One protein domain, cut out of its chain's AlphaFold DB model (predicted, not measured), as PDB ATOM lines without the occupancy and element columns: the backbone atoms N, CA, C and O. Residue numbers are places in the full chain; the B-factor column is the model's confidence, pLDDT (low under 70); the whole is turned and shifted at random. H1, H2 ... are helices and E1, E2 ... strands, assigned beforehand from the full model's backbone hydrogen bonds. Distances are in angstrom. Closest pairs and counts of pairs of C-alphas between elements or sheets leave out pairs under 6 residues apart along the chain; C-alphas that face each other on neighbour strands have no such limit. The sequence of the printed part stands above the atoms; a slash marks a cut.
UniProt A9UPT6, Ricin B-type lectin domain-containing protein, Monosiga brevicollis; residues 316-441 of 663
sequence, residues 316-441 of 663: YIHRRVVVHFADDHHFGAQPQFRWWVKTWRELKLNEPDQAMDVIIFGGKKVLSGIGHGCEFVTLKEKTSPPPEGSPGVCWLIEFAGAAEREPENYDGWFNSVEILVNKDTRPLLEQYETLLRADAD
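AT A GLANCE: This is residues 316 to 441 of the 663 residues of the protein "Ricin B-type lectin domain-containing protein" of Monosiga brevicollis (UniProt A9UPT6). A strongly twisted sheet of five parallel strands makes the core, between helices on both faces: the long H1 and the short H2 cover one face, and H4 covers the other. H3 lies toward one end of the long axis, off the sheet and touching H4. The 126 printed residues hold five named helices and five named strands, along the chain E1 H1 E2 H2 E3 E4 H3 H4 H5 E5, with the sheet in the order E3 E4 E2 E1 E5. The class is mixed, helices and strands, and the whole is compact, with a radius of gyration of the C-alphas of 13.7 A and spans of 43 by 28 by 23 A.

IN THESE COORDINATES: E1, residues 317 to 326, begins at C-alpha 317 (72.665, 112.577, 136.647) and is 25.9 A long. H1, residues 333 to 346, is 20.3 A long, and E2, residues 356 to 362, is 19.8 A. H2 is residues 364 to 368 and E3 residues 375 to 377. E4, residues 394 to 398, is 13.4 A long. H3, residues 402 to 405, precedes H4, residues 412 to 421, which begins at C-alpha 412 (58.532, 85.991, 129.346) and is 15.6 A long. H5 is residues 426 to 429. E5, residues 432 to 437, is 12.9 A long and ends at C-alpha 437 (59.608, 99.969, 136.278).

HOW THE PARTS SIT: E1, H1 and E2 form a strand-helix-strand unit, two parallel neighbour strands with a helix between, its crossover right-handed; N 322 and O 357 are 2.9 A apart. H1 is over E2 and E1 at a height over the sheet of 9.6 A. H2, on the same face, only just touches H1, with 3 pairs of C-alphas within 8 A, made by residues 333 to 334 of H1 alone; the closest C-alphas, of Gln 334 and Val 366, are 6.4 A apart. E2, H2 and E3 form a split unit, with E4 between the strands, its crossover right-handed. Across E4 and E2, N 395 and O 358 are within hydrogen-bond range at 2.9 A, and across E3 and E4, N 375 and O 394 are within range at 2.8 A. H4, on the opposite face to H1, runs along E1 at a height of 7.0 A, giving three layers, helices on both faces of the sheet. H3 touches H4, the closest C-alphas being those of Ala 402 and Asn 415, 5.2 A. H5 only grazes the sheet with residue 429 and touches H4 only at the corner, only just, with 3 pairs; the closest C-alphas, of Leu 420 and Arg 426, are 5.8 A apart. N 436 and O 321 of E5 and E1 are 2.8 A apart. Every O i to N i+4 pair is within hydrogen-bond range in H1 and H2; H3 and H5, of four residues each, are too short for any O i to N i+4 pair, and in H4 2 of 6 such pairs are within range, beside 5 of 7 O i to N i+3 pairs.

THE WHOLE: The two C-alphas farthest apart, of Asp 353 and Glu 408, are 43.5 A apart. The printed part has no cut, and the link from E3 to E4, residues 378 to 393, is long. The mean pLDDT of the printed part is 92.4; residues 329 to 332 and residue 371 are under 70.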
ATOM      1  N   TYR A 316      74.882 109.733 140.024       95.50
ATOM      2  CA  TYR A 316      73.817 109.862 139.044       95.50
ATOM      3  C   TYR A 316      73.845 111.231 138.358       95.50
ATOM      4  O   TYR A 316      74.536 112.163 138.784       95.50
ATOM      5  N   ILE A 317      73.078 111.329 137.282       96.38
ATOM      6  CA  ILE A 317      72.665 112.577 136.647       96.38
ATOM      7  C   ILE A 317      71.182 112.830 136.945       96.38
ATOM      8  O   ILE A 317      70.413 111.878 137.078       96.38
ATOM      9  N   HIS A 318      70.777 114.099 137.019       96.75
ATOM     10  CA  HIS A 318      69.395 114.481 137.325       96.75
ATOM     11  C   HIS A 318      68.464 114.217 136.131       96.75
ATOM     12  O   HIS A 318      68.173 115.100 135.321       96.75
ATOM     13  N   ARG A 319      68.077 112.951 135.961       97.38
ATOM     14  CA  ARG A 319      67.202 112.444 134.897       97.38
ATOM     15  C   ARG A 319      66.404 111.248 135.394       97.38
ATOM     16  O   ARG A 319      66.852 110.513 136.280       97.38
ATOM     17  N   ARG A 320      65.261 111.016 134.753       97.44
ATOM     18  CA  ARG A 320      64.399 109.854 135.002       97.44
ATOM     19  C   ARG A 320      64.439 108.927 133.811       97.44
ATOM     20  O   ARG A 320      64.588 109.387 132.683       97.44
ATOM     21  N   VAL A 321      64.225 107.643 134.037       98.56
ATOM     22  CA  VAL A 321      64.065 106.682 132.948       98.56
ATOM     23  C   VAL A 321      62.918 105.732 133.233       98.56
ATOM     24  O   VAL A 321      62.779 105.249 134.352       98.56
ATOM     25  N   VAL A 322      62.105 105.441 132.221       98.44
ATOM     26  CA  VAL A 322      61.256 104.248 132.208       98.44
ATOM     27  C   VAL A 322      61.908 103.192 131.332       98.44
ATOM     28  O   VAL A 322      62.365 103.479 130.221       98.44
ATOM     29  N   VAL A 323      61.975 101.970 131.851       97.94
ATOM     30  CA  VAL A 323      62.579 100.842 131.145       97.94
ATOM     31  C   VAL A 323      61.523  99.786 130.876       97.94
ATOM     32  O   VAL A 323      60.841  99.319 131.788       97.94
ATOM     33  N   HIS A 324      61.430  99.378 129.617       96.25
ATOM     34  CA  HIS A 324      60.530  98.329 129.169       96.25
ATOM     35  C   HIS A 324      61.276  97.215 128.438       96.25
ATOM     36  O   HIS A 324      62.347  97.425 127.861       96.25
ATOM     37  N   PHE A 325      60.651  96.037 128.401       94.88
ATOM     38  CA  PHE A 325      61.072  94.926 127.559       94.88
ATOM     39  C   PHE A 325      59.930  94.501 126.630       94.88
ATOM     40  O   PHE A 325      58.854  94.117 127.085       94.88
ATOM     41  N   ALA A 326      60.177  94.562 125.328       92.19
ATOM     42  CA  ALA A 326      59.290  94.133 124.267       92.19
ATOM     43  C   ALA A 326      59.590  92.674 123.906       92.19
ATOM     44  O   ALA A 326      60.584  92.372 123.247       92.19
ATOM     45  N   ASP A 327      58.723  91.770 124.350       83.44
ATOM     46  CA  ASP A 327      58.816  90.344 124.047       83.44
ATOM     47  C   ASP A 327      58.218  90.037 122.660       83.44
ATOM     48  O   ASP A 327      57.092  90.439 122.353       83.44
ATOM     49  N   ASP A 328      58.967  89.313 121.822       73.19
ATOM     50  CA  ASP A 328      58.546  88.885 120.481       73.19
ATOM     51  C   ASP A 328      57.391  87.861 120.517       73.19
ATOM     52  O   ASP A 328      56.674  87.705 119.523       73.19
ATOM     53  N   HIS A 329      57.190  87.164 121.642       67.25
ATOM     54  CA  HIS A 329      56.168  86.125 121.808       67.25
ATOM     55  C   HIS A 329      54.824  86.653 122.322       67.25
ATOM     56  O   HIS A 329      53.802  85.976 122.186       67.25
ATOM     57  N   HIS A 330      54.794  87.868 122.871       65.25
ATOM     58  CA  HIS A 330      53.578  88.474 123.398       65.25
ATOM     59  C   HIS A 330      52.847  89.258 122.298       65.25
ATOM     60  O   HIS A 330      53.101  90.441 122.044       65.25
ATOM     61  N   PHE A 331      51.910  88.575 121.627       50.97
ATOM     62  CA  PHE A 331      50.979  89.193 120.679       50.97
ATOM     63  C   PHE A 331      50.303  90.409 121.333       50.97
ATOM     64  O   PHE A 331      49.630  90.287 122.352       50.97
ATOM     65  N   GLY A 332      50.486  91.592 120.739       67.06
ATOM     66  CA  GLY A 332      49.883  92.834 121.228       67.06
ATOM     67  C   GLY A 332      50.785  93.734 122.075       67.06
ATOM     68  O   GLY A 332      50.301  94.774 122.502       67.06
ATOM     69  N   ALA A 333      52.074  93.423 122.265       75.56
ATOM     70  CA  ALA A 333      52.988  94.299 123.010       75.56
ATOM     71  C   ALA A 333      53.332  95.614 122.266       75.56
ATOM     72  O   ALA A 333      53.372  96.680 122.874       75.56
ATOM     73  N   GLN A 334      53.521  95.587 120.933       86.94
ATOM     74  CA  GLN A 334      53.900  96.800 120.170       86.94
ATOM     75  C   GLN A 334      52.882  97.940 120.301       86.94
ATOM     76  O   GLN A 334      53.301  99.075 120.544       86.94
ATOM     77  N   PRO A 335      51.565  97.687 120.163       89.25
ATOM     78  CA  PRO A 335      50.571  98.727 120.380       89.25
ATOM     79  C   PRO A 335      50.626  99.386 121.759       89.25
ATOM     80  O   PRO A 335      50.354 100.584 121.866       89.25
ATOM     81  N   GLN A 336      51.018  98.626 122.783       90.75
ATOM     82  CA  GLN A 336      51.135  99.122 124.149       90.75
ATOM     83  C   GLN A 336      52.318 100.087 124.279       90.75
ATOM     84  O   GLN A 336      52.174 101.222 124.722       90.75
ATOM     85  N   PHE A 337      53.479  99.723 123.733       93.38
ATOM     86  CA  PHE A 337      54.619 100.643 123.691       93.38
ATOM     87  C   PHE A 337      54.332 101.921 122.900       93.38
ATOM     88  O   PHE A 337      54.782 102.998 123.288       93.38
ATOM     89  N   ARG A 338      53.551 101.841 121.814       93.50
ATOM     90  CA  ARG A 338      53.151 103.034 121.051       93.50
ATOM     91  C   ARG A 338      52.322 104.001 121.890       93.50
ATOM     92  O   ARG A 338      52.566 105.205 121.807       93.50
ATOM     93  N   TRP A 339      51.372 103.516 122.696       92.88
ATOM     94  CA  TRP A 339      50.620 104.417 123.572       92.88
ATOM     95  C   TRP A 339      51.472 104.968 124.700       92.88
ATOM     96  O   TRP A 339      51.289 106.126 125.060       92.88
ATOM     97  N   TRP A 340      52.455 104.214 125.191       94.75
ATOM     98  CA  TRP A 340      53.383 104.709 126.205       94.75
ATOM     99  C   TRP A 340      54.223 105.860 125.650       94.75
ATOM    100  O   TRP A 340      54.262 106.944 126.229       94.75
ATOM    101  N   VAL A 341      54.800 105.672 124.456       95.81
ATOM    102  CA  VAL A 341      55.565 106.706 123.739       95.81
ATOM    103  C   VAL A 341      54.691 107.913 123.395       95.81
ATOM    104  O   VAL A 341      55.154 109.050 123.500       95.81
ATOM    105  N   LYS A 342      53.425 107.706 123.004       95.50
ATOM    106  CA  LYS A 342      52.485 108.816 122.798       95.50
ATOM    107  C   LYS A 342      52.238 109.567 124.104       95.50
ATOM    108  O   LYS A 342      52.411 110.778 124.130       95.50
ATOM    109  N   THR A 343      51.890 108.863 125.178       96.12
ATOM    110  CA  THR A 343      51.582 109.463 126.485       96.12
ATOM    111  C   THR A 343      52.771 110.265 127.012       96.12
ATOM    112  O   THR A 343      52.606 111.415 127.401       96.12
ATOM    113  N   TRP A 344      53.985 109.720 126.910       97.06
ATOM    114  CA  TRP A 344      55.233 110.407 127.245       97.06
ATOM    115  C   TRP A 344      55.379 111.777 126.559       97.06
ATOM    116  O   TRP A 344      55.769 112.750 127.206       97.06
ATOM    117  N   ARG A 345      54.998 111.887 125.279       96.19
ATOM    118  CA  ARG A 345      55.037 113.154 124.527       96.19
ATOM    119  C   ARG A 345      53.877 114.086 124.835       96.19
ATOM    120  O   ARG A 345      54.097 115.279 124.993       96.19
ATOM    121  N   GLU A 346      52.652 113.568 124.902       96.56
ATOM    122  CA  GLU A 346      51.458 114.396 125.140       96.56
ATOM    123  C   GLU A 346      51.443 114.990 126.551       96.56
ATOM    124  O   GLU A 346      50.961 116.099 126.769       96.56
ATOM    125  N   LEU A 347      52.021 114.268 127.512       97.69
ATOM    126  CA  LEU A 347      52.271 114.770 128.857       97.69
ATOM    127  C   LEU A 347      53.562 115.579 128.956       97.69
ATOM    128  O   LEU A 347      53.887 116.049 130.046       97.69
ATOM    129  N   LYS A 348      54.295 115.743 127.845       97.62
ATOM    130  CA  LYS A 348      55.546 116.503 127.759       97.62
ATOM    131  C   LYS A 348      56.584 116.058 128.800       97.62
ATOM    132  O   LYS A 348      57.369 116.860 129.300       97.62
ATOM    133  N   LEU A 349      56.598 114.768 129.136       97.50
ATOM    134  CA  LEU A 349      57.582 114.177 130.051       97.50
ATOM    135  C   LEU A 349      58.992 114.169 129.428       97.50
ATOM    136  O   LEU A 349      59.994 114.018 130.122       97.50
ATOM    137  N   ASN A 350      59.070 114.379 128.114       96.94
ATOM    138  CA  ASN A 350      60.300 114.536 127.351       96.94
ATOM    139  C   ASN A 350      60.862 115.970 127.339       96.94
ATOM    140  O   ASN A 350      61.891 116.194 126.704       96.94
ATOM    141  N   GLU A 351      60.206 116.958 127.947       97.06
ATOM    142  CA  GLU A 351      60.750 118.320 128.007       97.06
ATOM    143  C   GLU A 351      61.993 118.392 128.921       97.06
ATOM    144  O   GLU A 351      62.151 117.544 129.802       97.06
ATOM    145  N   PRO A 352      62.912 119.357 128.717       96.31
ATOM    146  CA  PRO A 352      64.151 119.468 129.497       96.31
ATOM    147  C   PRO A 352      63.992 119.529 131.022       96.31
ATOM    148  O   PRO A 352      64.886 119.086 131.736       96.31
ATOM    149  N   ASP A 353      62.890 120.088 131.516       94.44
ATOM    150  CA  ASP A 353      62.536 120.177 132.937       94.44
ATOM    151  C   ASP A 353      62.037 118.837 133.501       94.44
ATOM    152  O   ASP A 353      62.223 118.548 134.679       94.44
ATOM    153  N   GLN A 354      61.435 118.000 132.654       96.19
ATOM    154  CA  GLN A 354      60.947 116.676 133.035       96.19
ATOM    155  C   GLN A 354      61.998 115.577 132.847       96.19
ATOM    156  O   GLN A 354      61.982 114.603 133.606       96.19
ATOM    157  N   ALA A 355      62.861 115.726 131.834       95.88
ATOM    158  CA  ALA A 355      64.024 114.899 131.509       95.88
ATOM    159  C   ALA A 355      63.795 113.381 131.652       95.88
ATOM    160  O   ALA A 355      64.668 112.658 132.143       95.88
ATOM    161  N   MET A 356      62.610 112.898 131.259       98.06
ATOM    162  CA  MET A 356      62.264 111.483 131.336       98.06
ATOM    163  C   MET A 356      62.638 110.785 130.033       98.06
ATOM    164  O   MET A 356      62.116 111.118 128.970       98.06
ATOM    165  N   ASP A 357      63.521 109.802 130.128       98.38
ATOM    166  CA  ASP A 357      63.943 108.954 129.024       98.38
ATOM    167  C   ASP A 357      63.081 107.685 128.961       98.38
ATOM    168  O   ASP A 357      62.643 107.151 129.981       98.38
ATOM    169  N   VAL A 358      62.831 107.189 127.751       98.12
ATOM    170  CA  VAL A 358      62.123 105.929 127.493       98.12
ATOM    171  C   VAL A 358      63.105 104.964 126.843       98.12
ATOM    172  O   VAL A 358      63.567 105.207 125.728       98.12
ATOM    173  N   ILE A 359      63.423 103.856 127.511       98.00
ATOM    174  CA  ILE A 359      64.287 102.813 126.949       98.00
ATOM    175  C   ILE A 359      63.475 101.533 126.779       98.00
ATOM    176  O   ILE A 359      62.927 100.998 127.741       98.00
ATOM    177  N   ILE A 360      63.418 101.031 125.548       97.19
ATOM    178  CA  ILE A 360      62.700  99.805 125.206       97.19
ATOM    179  C   ILE A 360      63.699  98.798 124.650       97.19
ATOM    180  O   ILE A 360      64.255  98.976 123.564       97.19
ATOM    181  N   PHE A 361      63.909  97.731 125.406       96.50
ATOM    182  CA  PHE A 361      64.697  96.578 124.993       96.50
ATOM    183  C   PHE A 361      63.811  95.557 124.286       96.50
ATOM    184  O   PHE A 361      62.620  95.497 124.570       96.50
ATOM    185  N   GLY A 362      64.354  94.735 123.396       94.81
ATOM    186  CA  GLY A 362      63.604  93.614 122.820       94.81
ATOM    187  C   GLY A 362      64.147  93.133 121.485       94.81
ATOM    188  O   GLY A 362      65.179  93.606 121.005       94.81
ATOM    189  N   GLY A 363      63.439  92.201 120.855       91.19
ATOM    190  CA  GLY A 363      63.804  91.697 119.535       91.19
ATOM    191  C   GLY A 363      63.663  92.759 118.440       91.19
ATOM    192  O   GLY A 363      62.753  93.593 118.443       91.19
ATOM    193  N   LYS A 364      64.540  92.729 117.431       88.75
ATOM    194  CA  LYS A 364      64.497  93.692 116.314       88.75
ATOM    195  C   LYS A 364      63.133  93.743 115.619       88.75
ATOM    196  O   LYS A 364      62.687  94.811 115.194       88.75
ATOM    197  N   LYS A 365      62.464  92.590 115.508       87.38
ATOM    198  CA  LYS A 365      61.144  92.472 114.881       87.38
ATOM    199  C   LYS A 365      60.094  93.251 115.670       87.38
ATOM    200  O   LYS A 365      59.436  94.102 115.072       87.38
ATOM    201  N   VAL A 366      59.952  93.014 116.977       88.75
ATOM    202  CA  VAL A 366      58.982  93.752 117.797       88.75
ATOM    203  C   VAL A 366      59.297  95.248 117.867       88.75
ATOM    204  O   VAL A 366      58.397  96.063 117.668       88.75
ATOM    205  N   LEU A 367      60.570  95.622 118.028       92.44
ATOM    206  CA  LEU A 367      60.982  97.025 118.124       92.44
ATOM    207  C   LEU A 367      60.681  97.821 116.847       92.44
ATOM    208  O   LEU A 367      60.273  98.980 116.923       92.44
ATOM    209  N   SER A 368      60.824  97.204 115.666       89.06
ATOM    210  CA  SER A 368      60.550  97.862 114.375       89.06
ATOM    211  C   SER A 368      59.116  98.382 114.253       89.06
ATOM    212  O   SER A 368      58.866  99.371 113.565       89.06
ATOM    213  N   GLY A 369      58.181  97.766 114.982       86.75
ATOM    214  CA  GLY A 369      56.787  98.174 115.018       86.75
ATOM    215  C   GLY A 369      56.504  99.388 115.903       86.75
ATOM    216  O   GLY A 369      55.437  99.972 115.772       86.75
ATOM    217  N   ILE A 370      57.409  99.819 116.780       88.69
ATOM    218  CA  ILE A 370      57.159 100.916 117.738       88.69
ATOM    219  C   ILE A 370      57.461 102.298 117.108       88.69
ATOM    220  O   ILE A 370      56.976 103.328 117.574       88.69
ATOM    221  N   GLY A 371      58.241 102.313 116.018       65.56
ATOM    222  CA  GLY A 371      59.101 103.404 115.538       65.56
ATOM    223  C   GLY A 371      58.482 104.706 115.007       65.56
ATOM    224  O   GLY A 371      58.861 105.160 113.930       65.56
ATOM    225  N   HIS A 372      57.650 105.399 115.780       71.88
ATOM    226  CA  HIS A 372      57.353 106.814 115.526       71.88
ATOM    227  C   HIS A 372      58.074 107.695 116.546       71.88
ATOM    228  O   HIS A 372      57.556 107.942 117.630       71.88
ATOM    229  N   GLY A 373      59.277 108.172 116.196       83.50
ATOM    230  CA  GLY A 373      60.088 109.129 116.970       83.50
ATOM    231  C   GLY A 373      60.924 108.535 118.116       83.50
ATOM    232  O   GLY A 373      61.255 109.248 119.060       83.50
ATOM    233  N   CYS A 374      61.232 107.241 118.039       95.50
ATOM    234  CA  CYS A 374      62.256 106.589 118.856       95.50
ATOM    235  C   CYS A 374      63.458 106.227 117.974       95.50
ATOM    236  O   CYS A 374      63.285 105.913 116.795       95.50
ATOM    237  N   GLU A 375      64.661 106.291 118.534       96.12
ATOM    238  CA  GLU A 375      65.929 106.036 117.846       96.12
ATOM    239  C   GLU A 375      66.386 104.595 118.108       96.12
ATOM    240  O   GLU A 375      66.442 104.161 119.257       96.12
ATOM    241  N   PHE A 376      66.729 103.854 117.051       96.06
ATOM    242  CA  PHE A 376      67.422 102.573 117.199       96.06
ATOM    243  C   PHE A 376      68.880 102.817 117.561       96.06
ATOM    244  O   PHE A 376      69.598 103.460 116.798       96.06
ATOM    245  N   VAL A 377      69.308 102.279 118.698       96.56
ATOM    246  CA  VAL A 377      70.668 102.445 119.221       96.56
ATOM    247  C   VAL A 377      71.171 101.132 119.810       96.56
ATOM    248  O   VAL A 377      70.407 100.205 120.076       96.56
ATOM    249  N   THR A 378      72.472 101.053 120.050       96.56
ATOM    250  CA  THR A 378      73.102  99.924 120.735       96.56
ATOM    251  C   THR A 378      73.658 100.339 122.096       96.56
ATOM    252  O   THR A 378      74.061 101.484 122.302       96.56
ATOM    253  N   LEU A 379      73.785  99.380 123.020       94.88
ATOM    254  CA  LEU A 379      74.451  99.598 124.318       94.88
ATOM    255  C   LEU A 379      75.926 100.011 124.176       94.88
ATOM    256  O   LEU A 379      76.496 100.607 125.084       94.88
ATOM    257  N   LYS A 380      76.551  99.719 123.028       93.75
ATOM    258  CA  LYS A 380      77.918 100.167 122.720       93.75
ATOM    259  C   LYS A 380      77.974 101.649 122.351       93.75
ATOM    260  O   LYS A 380      78.979 102.296 122.620       93.75
ATOM    261  N   GLU A 381      76.923 102.172 121.725       93.69
ATOM    262  CA  GLU A 381      76.820 103.583 121.335       93.69
ATOM    263  C   GLU A 381      76.334 104.459 122.492       93.69
ATOM    264  O   GLU A 381      76.765 105.605 122.616       93.69
ATOM    265  N   LYS A 382      75.441 103.930 123.335       93.69
ATOM    266  CA  LYS A 382      74.855 104.641 124.477       93.69
ATOM    267  C   LYS A 382      75.330 104.030 125.792       93.69
ATOM    268  O   LYS A 382      74.624 103.262 126.434       93.69
ATOM    269  N   THR A 383      76.544 104.393 126.188       93.94
ATOM    270  CA  THR A 383      77.148 103.975 127.464       93.94
ATOM    271  C   THR A 383      76.826 104.917 128.626       93.94
ATOM    272  O   THR A 383      77.089 104.584 129.781       93.94
ATOM    273  N   SER A 384      76.248 106.082 128.336       96.12
ATOM    274  CA  SER A 384      75.788 107.064 129.312       96.12
ATOM    275  C   SER A 384      74.436 107.632 128.883       96.12
ATOM    276  O   SER A 384      74.153 107.677 127.678       96.12
ATOM    277  N   PRO A 385      73.609 108.111 129.824       97.38
ATOM    278  CA  PRO A 385      72.400 108.830 129.457       97.38
ATOM    279  C   PRO A 385      72.714 110.163 128.740       97.38
ATOM    280  O   PRO A 385      73.874 110.598 128.701       97.38
ATOM    281  N   PRO A 386      71.690 110.848 128.202       96.75
ATOM    282  CA  PRO A 386      71.836 112.197 127.667       96.75
ATOM    283  C   PRO A 386      72.341 113.208 128.719       96.75
ATOM    284  O   PRO A 386      72.112 113.018 129.916       96.75
ATOM    285  N   PRO A 387      72.989 114.315 128.300       95.69
ATOM    286  CA  PRO A 387      73.414 115.371 129.218       95.69
ATOM    287  C   PRO A 387      72.251 115.982 130.007       95.69
ATOM    288  O   PRO A 387      71.123 116.088 129.515       95.69
ATOM    289  N   GLU A 388      72.540 116.454 131.215       93.44
ATOM    290  CA  GLU A 388      71.586 117.200 132.038       93.44
ATOM    291  C   GLU A 388      71.085 118.461 131.305       93.44
ATOM    292  O   GLU A 388      71.835 119.106 130.568       93.44
ATOM    293  N   GLY A 389      69.795 118.776 131.448       92.88
ATOM    294  CA  GLY A 389      69.140 119.886 130.741       92.88
ATOM    295  C   GLY A 389      68.830 119.635 129.257       92.88
ATOM    296  O   GLY A 389      68.288 120.518 128.594       92.88
ATOM    297  N   SER A 390      69.144 118.455 128.710       96.69
ATOM    298  CA  SER A 390      68.657 118.047 127.384       96.69
ATOM    299  C   SER A 390      67.253 117.421 127.460       96.69
ATOM    300  O   SER A 390      66.910 116.841 128.496       96.69
ATOM    301  N   PRO A 391      66.430 117.497 126.393       97.31
ATOM    302  CA  PRO A 391      65.148 116.796 126.331       97.31
ATOM    303  C   PRO A 391      65.276 115.287 126.584       97.31
ATOM    304  O   PRO A 391      66.335 114.690 126.373       97.31
ATOM    305  N   GLY A 392      64.179 114.668 127.009       97.56
ATOM    306  CA  GLY A 392      64.037 113.220 127.091       97.56
ATOM    307  C   GLY A 392      64.227 112.541 125.731       97.56
ATOM    308  O   GLY A 392      63.784 113.056 124.700       97.56
ATOM    309  N   VAL A 393      64.852 111.366 125.721       97.69
ATOM    310  CA  VAL A 393      65.064 110.537 124.527       97.69
ATOM    311  C   VAL A 393      64.215 109.271 124.569       97.69
ATOM    312  O   VAL A 393      63.855 108.786 125.637       97.69
ATOM    313  N   CYS A 394      63.919 108.711 123.396       97.94
ATOM    314  CA  CYS A 394      63.341 107.377 123.278       97.94
ATOM    315  C   CYS A 394      64.305 106.466 122.516       97.94
ATOM    316  O   CYS A 394      64.580 106.719 121.340       97.94
ATOM    317  N   TRP A 395      64.807 105.420 123.168       97.94
ATOM    318  CA  TRP A 395      65.771 104.474 122.608       97.94
ATOM    319  C   TRP A 395      65.172 103.079 122.455       97.94
ATOM    320  O   TRP A 395      64.585 102.534 123.388       97.94
ATOM    321  N   LEU A 396      65.364 102.494 121.274       97.25
ATOM    322  CA  LEU A 396      65.039 101.108 120.956       97.25
ATOM    323  C   LEU A 396      66.347 100.319 120.884       97.25
ATOM    324  O   LEU A 396      67.186 100.599 120.025       97.25
ATOM    325  N   ILE A 397      66.522  99.352 121.781       96.94
ATOM    326  CA  ILE A 397      67.772  98.603 121.930       96.94
ATOM    327  C   ILE A 397      67.507  97.121 121.686       96.94
ATOM    328  O   ILE A 397      66.786  96.473 122.442       96.94
ATOM    329  N   GLU A 398      68.120  96.571 120.638       95.38
ATOM    330  CA  GLU A 398      68.022  95.139 120.354       95.38
ATOM    331  C   GLU A 398      68.646  94.323 121.494       95.38
ATOM    332  O   GLU A 398      69.814  94.512 121.843       95.38
ATOM    333  N   PHE A 399      67.853  93.429 122.085       95.31
ATOM    334  CA  PHE A 399      68.260  92.629 123.231       95.31
ATOM    335  C   PHE A 399      67.425  91.347 123.334       95.31
ATOM    336  O   PHE A 399      66.199  91.406 123.407       95.31
ATOM    337  N   ALA A 400      68.091  90.191 123.374       93.38
ATOM    338  CA  ALA A 400      67.446  88.897 123.616       93.38
ATOM    339  C   ALA A 400      67.038  88.797 125.088       93.38
ATOM    340  O   ALA A 400      67.867  89.094 125.942       93.38
ATOM    341  N   GLY A 401      65.808  88.391 125.404       92.00
ATOM    342  CA  GLY A 401      65.277  88.356 126.778       92.00
ATOM    343  C   GLY A 401      65.817  87.200 127.627       92.00
ATOM    344  O   GLY A 401      66.347  86.225 127.102       92.00
ATOM    345  N   ALA A 402      65.673  87.276 128.951       92.06
ATOM    346  CA  ALA A 402      66.070  86.206 129.868       92.06
ATOM    347  C   ALA A 402      65.376  84.869 129.562       92.06
ATOM    348  O   ALA A 402      66.029  83.831 129.581       92.06
ATOM    349  N   ALA A 403      64.091  84.894 129.210       89.00
ATOM    350  CA  ALA A 403      63.325  83.714 128.812       89.00
ATOM    351  C   ALA A 403      63.834  83.078 127.510       89.00
ATOM    352  O   ALA A 403      63.747  81.869 127.339       89.00
ATOM    353  N   GLU A 404      64.399  83.870 126.597       88.31
ATOM    354  CA  GLU A 404      65.023  83.347 125.378       88.31
ATOM    355  C   GLU A 404      66.409  82.758 125.678       88.31
ATOM    356  O   GLU A 404      66.761  81.687 125.184       88.31
ATOM    357  N   ARG A 405      67.201  83.445 126.512       90.38
ATOM    358  CA  ARG A 405      68.574  83.038 126.849       90.38
ATOM    359  C   ARG A 405      68.629  81.853 127.820       90.38
ATOM    360  O   ARG A 405      69.552  81.048 127.743       90.38
ATOM    361  N   GLU A 406      67.669  81.761 128.735       86.81
ATOM    362  CA  GLU A 406      67.585  80.767 129.811       86.81
ATOM    363  C   GLU A 406      66.122  80.295 130.032       86.81
ATOM    364  O   GLU A 406      65.556  80.497 131.113       86.81
ATOM    365  N   PRO A 407      65.498  79.630 129.040       81.81
ATOM    366  CA  PRO A 407      64.072  79.265 129.060       81.81
ATOM    367  C   PRO A 407      63.664  78.315 130.194       81.81
ATOM    368  O   PRO A 407      62.491  78.221 130.535       81.81
ATOM    369  N   GLU A 408      64.616  77.599 130.797       76.25
ATOM    370  CA  GLU A 408      64.350  76.737 131.958       76.25
ATOM    371  C   GLU A 408      64.207  77.523 133.273       76.25
ATOM    372  O   GLU A 408      63.657  77.009 134.246       76.25
ATOM    373  N   ASN A 409      64.724  78.754 133.326       79.56
ATOM    374  CA  ASN A 409      64.779  79.555 134.550       79.56
ATOM    375  C   ASN A 409      63.778  80.715 134.551       79.56
ATOM    376  O   ASN A 409      63.387  81.173 135.628       79.56
ATOM    377  N   TYR A 410      63.345  81.175 133.377       83.75
ATOM    378  CA  TYR A 410      62.508  82.363 133.240       83.75
ATOM    379  C   TYR A 410      61.326  82.139 132.304       83.75
ATOM    380  O   TYR A 410      61.440  81.487 131.272       83.75
ATOM    381  N   ASP A 411      60.205  82.766 132.653       84.69
ATOM    382  CA  ASP A 411      59.111  83.033 131.721       84.69
ATOM    383  C   ASP A 411      59.265  84.433 131.104       84.69
ATOM    384  O   ASP A 411      60.102  85.235 131.530       84.69
ATOM    385  N   GLY A 412      58.455  84.727 130.083       85.81
ATOM    386  CA  GLY A 412      58.532  85.991 129.346       85.81
ATOM    387  C   GLY A 412      58.338  87.241 130.213       85.81
ATOM    388  O   GLY A 412      58.933  88.279 129.922       85.81
ATOM    389  N   TRP A 413      57.591  87.152 131.320       87.31
ATOM    390  CA  TRP A 413      57.341  88.297 132.205       87.31
ATOM    391  C   TRP A 413      58.612  88.755 132.923       87.31
ATOM    392  O   TRP A 413      58.845  89.962 133.061       87.31
ATOM    393  N   PHE A 414      59.489  87.816 133.301       91.38
ATOM    394  CA  PHE A 414      60.775  88.125 133.938       91.38
ATOM    395  C   PHE A 414      61.710  88.950 133.058       91.38
ATOM    396  O   PHE A 414      62.570  89.642 133.602       91.38
ATOM    397  N   ASN A 415      61.540  88.944 131.731       93.56
ATOM    398  CA  ASN A 415      62.363  89.764 130.840       93.56
ATOM    399  C   ASN A 415      62.328  91.250 131.235       93.56
ATOM    400  O   ASN A 415      63.350  91.928 131.182       93.56
ATOM    401  N   SER A 416      61.168  91.735 131.690       93.69
ATOM    402  CA  SER A 416      60.957  93.135 132.079       93.69
ATOM    403  C   SER A 416      61.679  93.562 133.362       93.69
ATOM    404  O   SER A 416      61.844  94.759 133.587       93.69
ATOM    405  N   VAL A 417      62.130  92.614 134.190       96.19
ATOM    406  CA  VAL A 417      62.879  92.897 135.428       96.19
ATOM    407  C   VAL A 417      64.325  92.435 135.324       96.19
ATOM    408  O   VAL A 417      65.222  93.138 135.782       96.19
ATOM    409  N   GLU A 418      64.594  91.316 134.652       96.38
ATOM    410  CA  GLU A 418      65.966  90.859 134.417       96.38
ATOM    411  C   GLU A 418      66.768  91.875 133.601       96.38
ATOM    412  O   GLU A 418      67.934  92.118 133.913       96.38
ATOM    413  N   ILE A 419      66.132  92.564 132.648       97.06
ATOM    414  CA  ILE A 419      66.785  93.622 131.873       97.06
ATOM    415  C   ILE A 419      67.300  94.780 132.734       97.06
ATOM    416  O   ILE A 419      68.211  95.488 132.321       97.06
ATOM    417  N   LEU A 420      66.754  94.984 133.933       98.12
ATOM    418  CA  LEU A 420      67.217  96.029 134.845       98.12
ATOM    419  C   LEU A 420      68.547  95.652 135.502       98.12
ATOM    420  O   LEU A 420      69.362  96.511 135.827       98.12
ATOM    421  N   VAL A 421      68.778  94.357 135.694       96.69
ATOM    422  CA  VAL A 421      69.895  93.846 136.498       96.69
ATOM    423  C   VAL A 421      70.962  93.166 135.660       96.69
ATOM    424  O   VAL A 421      72.033  92.842 136.178       96.69
ATOM    425  N   ASN A 422      70.685  92.966 134.374       97.06
ATOM    426  CA  ASN A 422      71.614  92.373 133.442       97.06
ATOM    427  C   ASN A 422      72.929  93.168 133.396       97.06
ATOM    428  O   ASN A 422      72.949  94.398 133.367       97.06
ATOM    429  N   LYS A 423      74.049  92.443 133.371       96.06
ATOM    430  CA  LYS A 423      75.401  93.020 133.400       96.06
ATOM    431  C   LYS A 423      75.686  94.007 132.259       96.06
ATOM    432  O   LYS A 423      76.537  94.873 132.429       96.06
ATOM    433  N   ASP A 424      75.002  93.868 131.121       96.00
ATOM    434  CA  ASP A 424      75.240  94.691 129.933       96.00
ATOM    435  C   ASP A 424      74.383  95.973 129.938       96.00
ATOM    436  O   ASP A 424      74.767  96.969 129.329       96.00
ATOM    437  N   THR A 425      73.248  95.985 130.645       97.50
ATOM    438  CA  THR A 425      72.310  97.124 130.705       97.50
ATOM    439  C   THR A 425      72.432  97.928 131.995       97.50
ATOM    440  O   THR A 425      72.387  99.159 131.960       97.50
ATOM    441  N   ARG A 426      72.629  97.255 133.134       96.88
ATOM    442  CA  ARG A 426      72.692  97.872 134.462       96.88
ATOM    443  C   ARG A 426      73.691  99.037 134.555       96.88
ATOM    444  O   ARG A 426      73.307 100.052 135.132       96.88
ATOM    445  N   PRO A 427      74.900  98.988 133.951       96.19
ATOM    446  CA  PRO A 427      75.835 100.116 133.997       96.19
ATOM    447  C   PRO A 427      75.288 101.425 133.405       96.19
ATOM    448  O   PRO A 427      75.658 102.505 133.861       96.19
ATOM    449  N   LEU A 428      74.412 101.354 132.396       97.31
ATOM    450  CA  LEU A 428      73.721 102.528 131.856       97.31
ATOM    451  C   LEU A 428      72.625 103.004 132.820       97.31
ATOM    452  O   LEU A 428      72.501 104.199 133.075       97.31
ATOM    453  N   LEU A 429      71.838 102.067 133.354       98.06
ATOM    454  CA  LEU A 429      70.679 102.366 134.199       98.06
ATOM    455  C   LEU A 429      71.069 102.948 135.567       98.06
ATOM    456  O   LEU A 429      70.376 103.822 136.078       98.06
ATOM    457  N   GLU A 430      72.203 102.526 136.131       96.94
ATOM    458  CA  GLU A 430      72.733 103.028 137.410       96.94
ATOM    459  C   GLU A 430      73.142 104.511 137.372       96.94
ATOM    460  O   GLU A 430      73.371 105.108 138.420       96.94
ATOM    461  N   GLN A 431      73.238 105.115 136.184       97.62
ATOM    462  CA  GLN A 431      73.590 106.529 136.031       97.62
ATOM    463  C   GLN A 431      72.382 107.465 136.167       97.62
ATOM    464  O   GLN A 431      72.576 108.667 136.329       97.62
ATOM    465  N   TYR A 432      71.151 106.955 136.101       98.25
ATOM    466  CA  TYR A 432      69.946 107.766 136.291       98.25
ATOM    467  C   TYR A 432      69.698 108.063 137.770       98.25
ATOM    468  O   TYR A 432      70.050 107.267 138.638       98.25
ATOM    469  N   GLU A 433      69.065 109.198 138.068       97.75
ATOM    470  CA  GLU A 433      68.628 109.500 139.433       97.75
ATOM    471  C   GLU A 433      67.413 108.662 139.808       97.75
ATOM    472  O   GLU A 433      67.393 108.048 140.871       97.75
ATOM    473  N   THR A 434      66.423 108.590 138.917       98.12
ATOM    474  CA  THR A 434      65.148 107.918 139.183       98.12
ATOM    475  C   THR A 434      64.816 106.925 138.074       98.12
ATOM    476  O   THR A 434      65.015 107.212 136.892       98.12
ATOM    477  N   LEU A 435      64.286 105.758 138.439       98.62
ATOM    478  CA  LEU A 435      63.867 104.724 137.492       98.62
ATOM    479  C   LEU A 435      62.418 104.324 137.755       98.62
ATOM    480  O   LEU A 435      62.039 104.063 138.893       98.62
ATOM    481  N   LEU A 436      61.621 104.261 136.689       98.50
ATOM    482  CA  LEU A 436      60.284 103.680 136.665       98.50
ATOM    483  C   LEU A 436      60.360 102.290 136.038       98.50
ATOM    484  O   LEU A 436      60.712 102.143 134.864       98.50
ATOM    485  N   ARG A 437      59.977 101.277 136.811       96.81
ATOM    486  CA  ARG A 437      59.608  99.969 136.278       96.81
ATOM    487  C   ARG A 437      58.086  99.943 136.201       96.81
ATOM    488  O   ARG A 437      57.427 100.076 137.224       96.81
ATOM    489  N   ALA A 438      57.542  99.765 135.001       94.56
ATOM    490  CA  ALA A 438      56.106  99.661 134.764       94.56
ATOM    491  C   ALA A 438      55.823  98.659 133.641       94.56
ATOM    492  O   ALA A 438      56.641  98.482 132.727       94.56
ATOM    493  N   ASP A 439      54.655  98.023 133.695       91.81
ATOM    494  CA  ASP A 439      54.190  97.179 132.598       91.81
ATOM    495  C   ASP A 439      53.817  98.045 131.384       91.81
ATOM    496  O   ASP A 439      53.469  99.223 131.505       91.81
ATOM    497  N   ALA A 440      53.915  97.473 130.184       91.00
ATOM    498  CA  ALA A 440      53.643  98.194 128.939       91.00
ATOM    499  C   ALA A 440      52.174  98.638 128.823       91.00
ATOM    500  O   ALA A 440      51.857  99.575 128.093       91.00
ATOM    501  N   ASP A 441      51.274  97.992 129.558       89.81
ATOM    502  CA  ASP A 441      49.840  98.253 129.575       89.81
ATOM    503  C   ASP A 441      49.385  99.259 130.634       89.81
ATOM    504  O   ASP A 441      48.236  99.244 131.085       89.81
TER     505      ASP A 441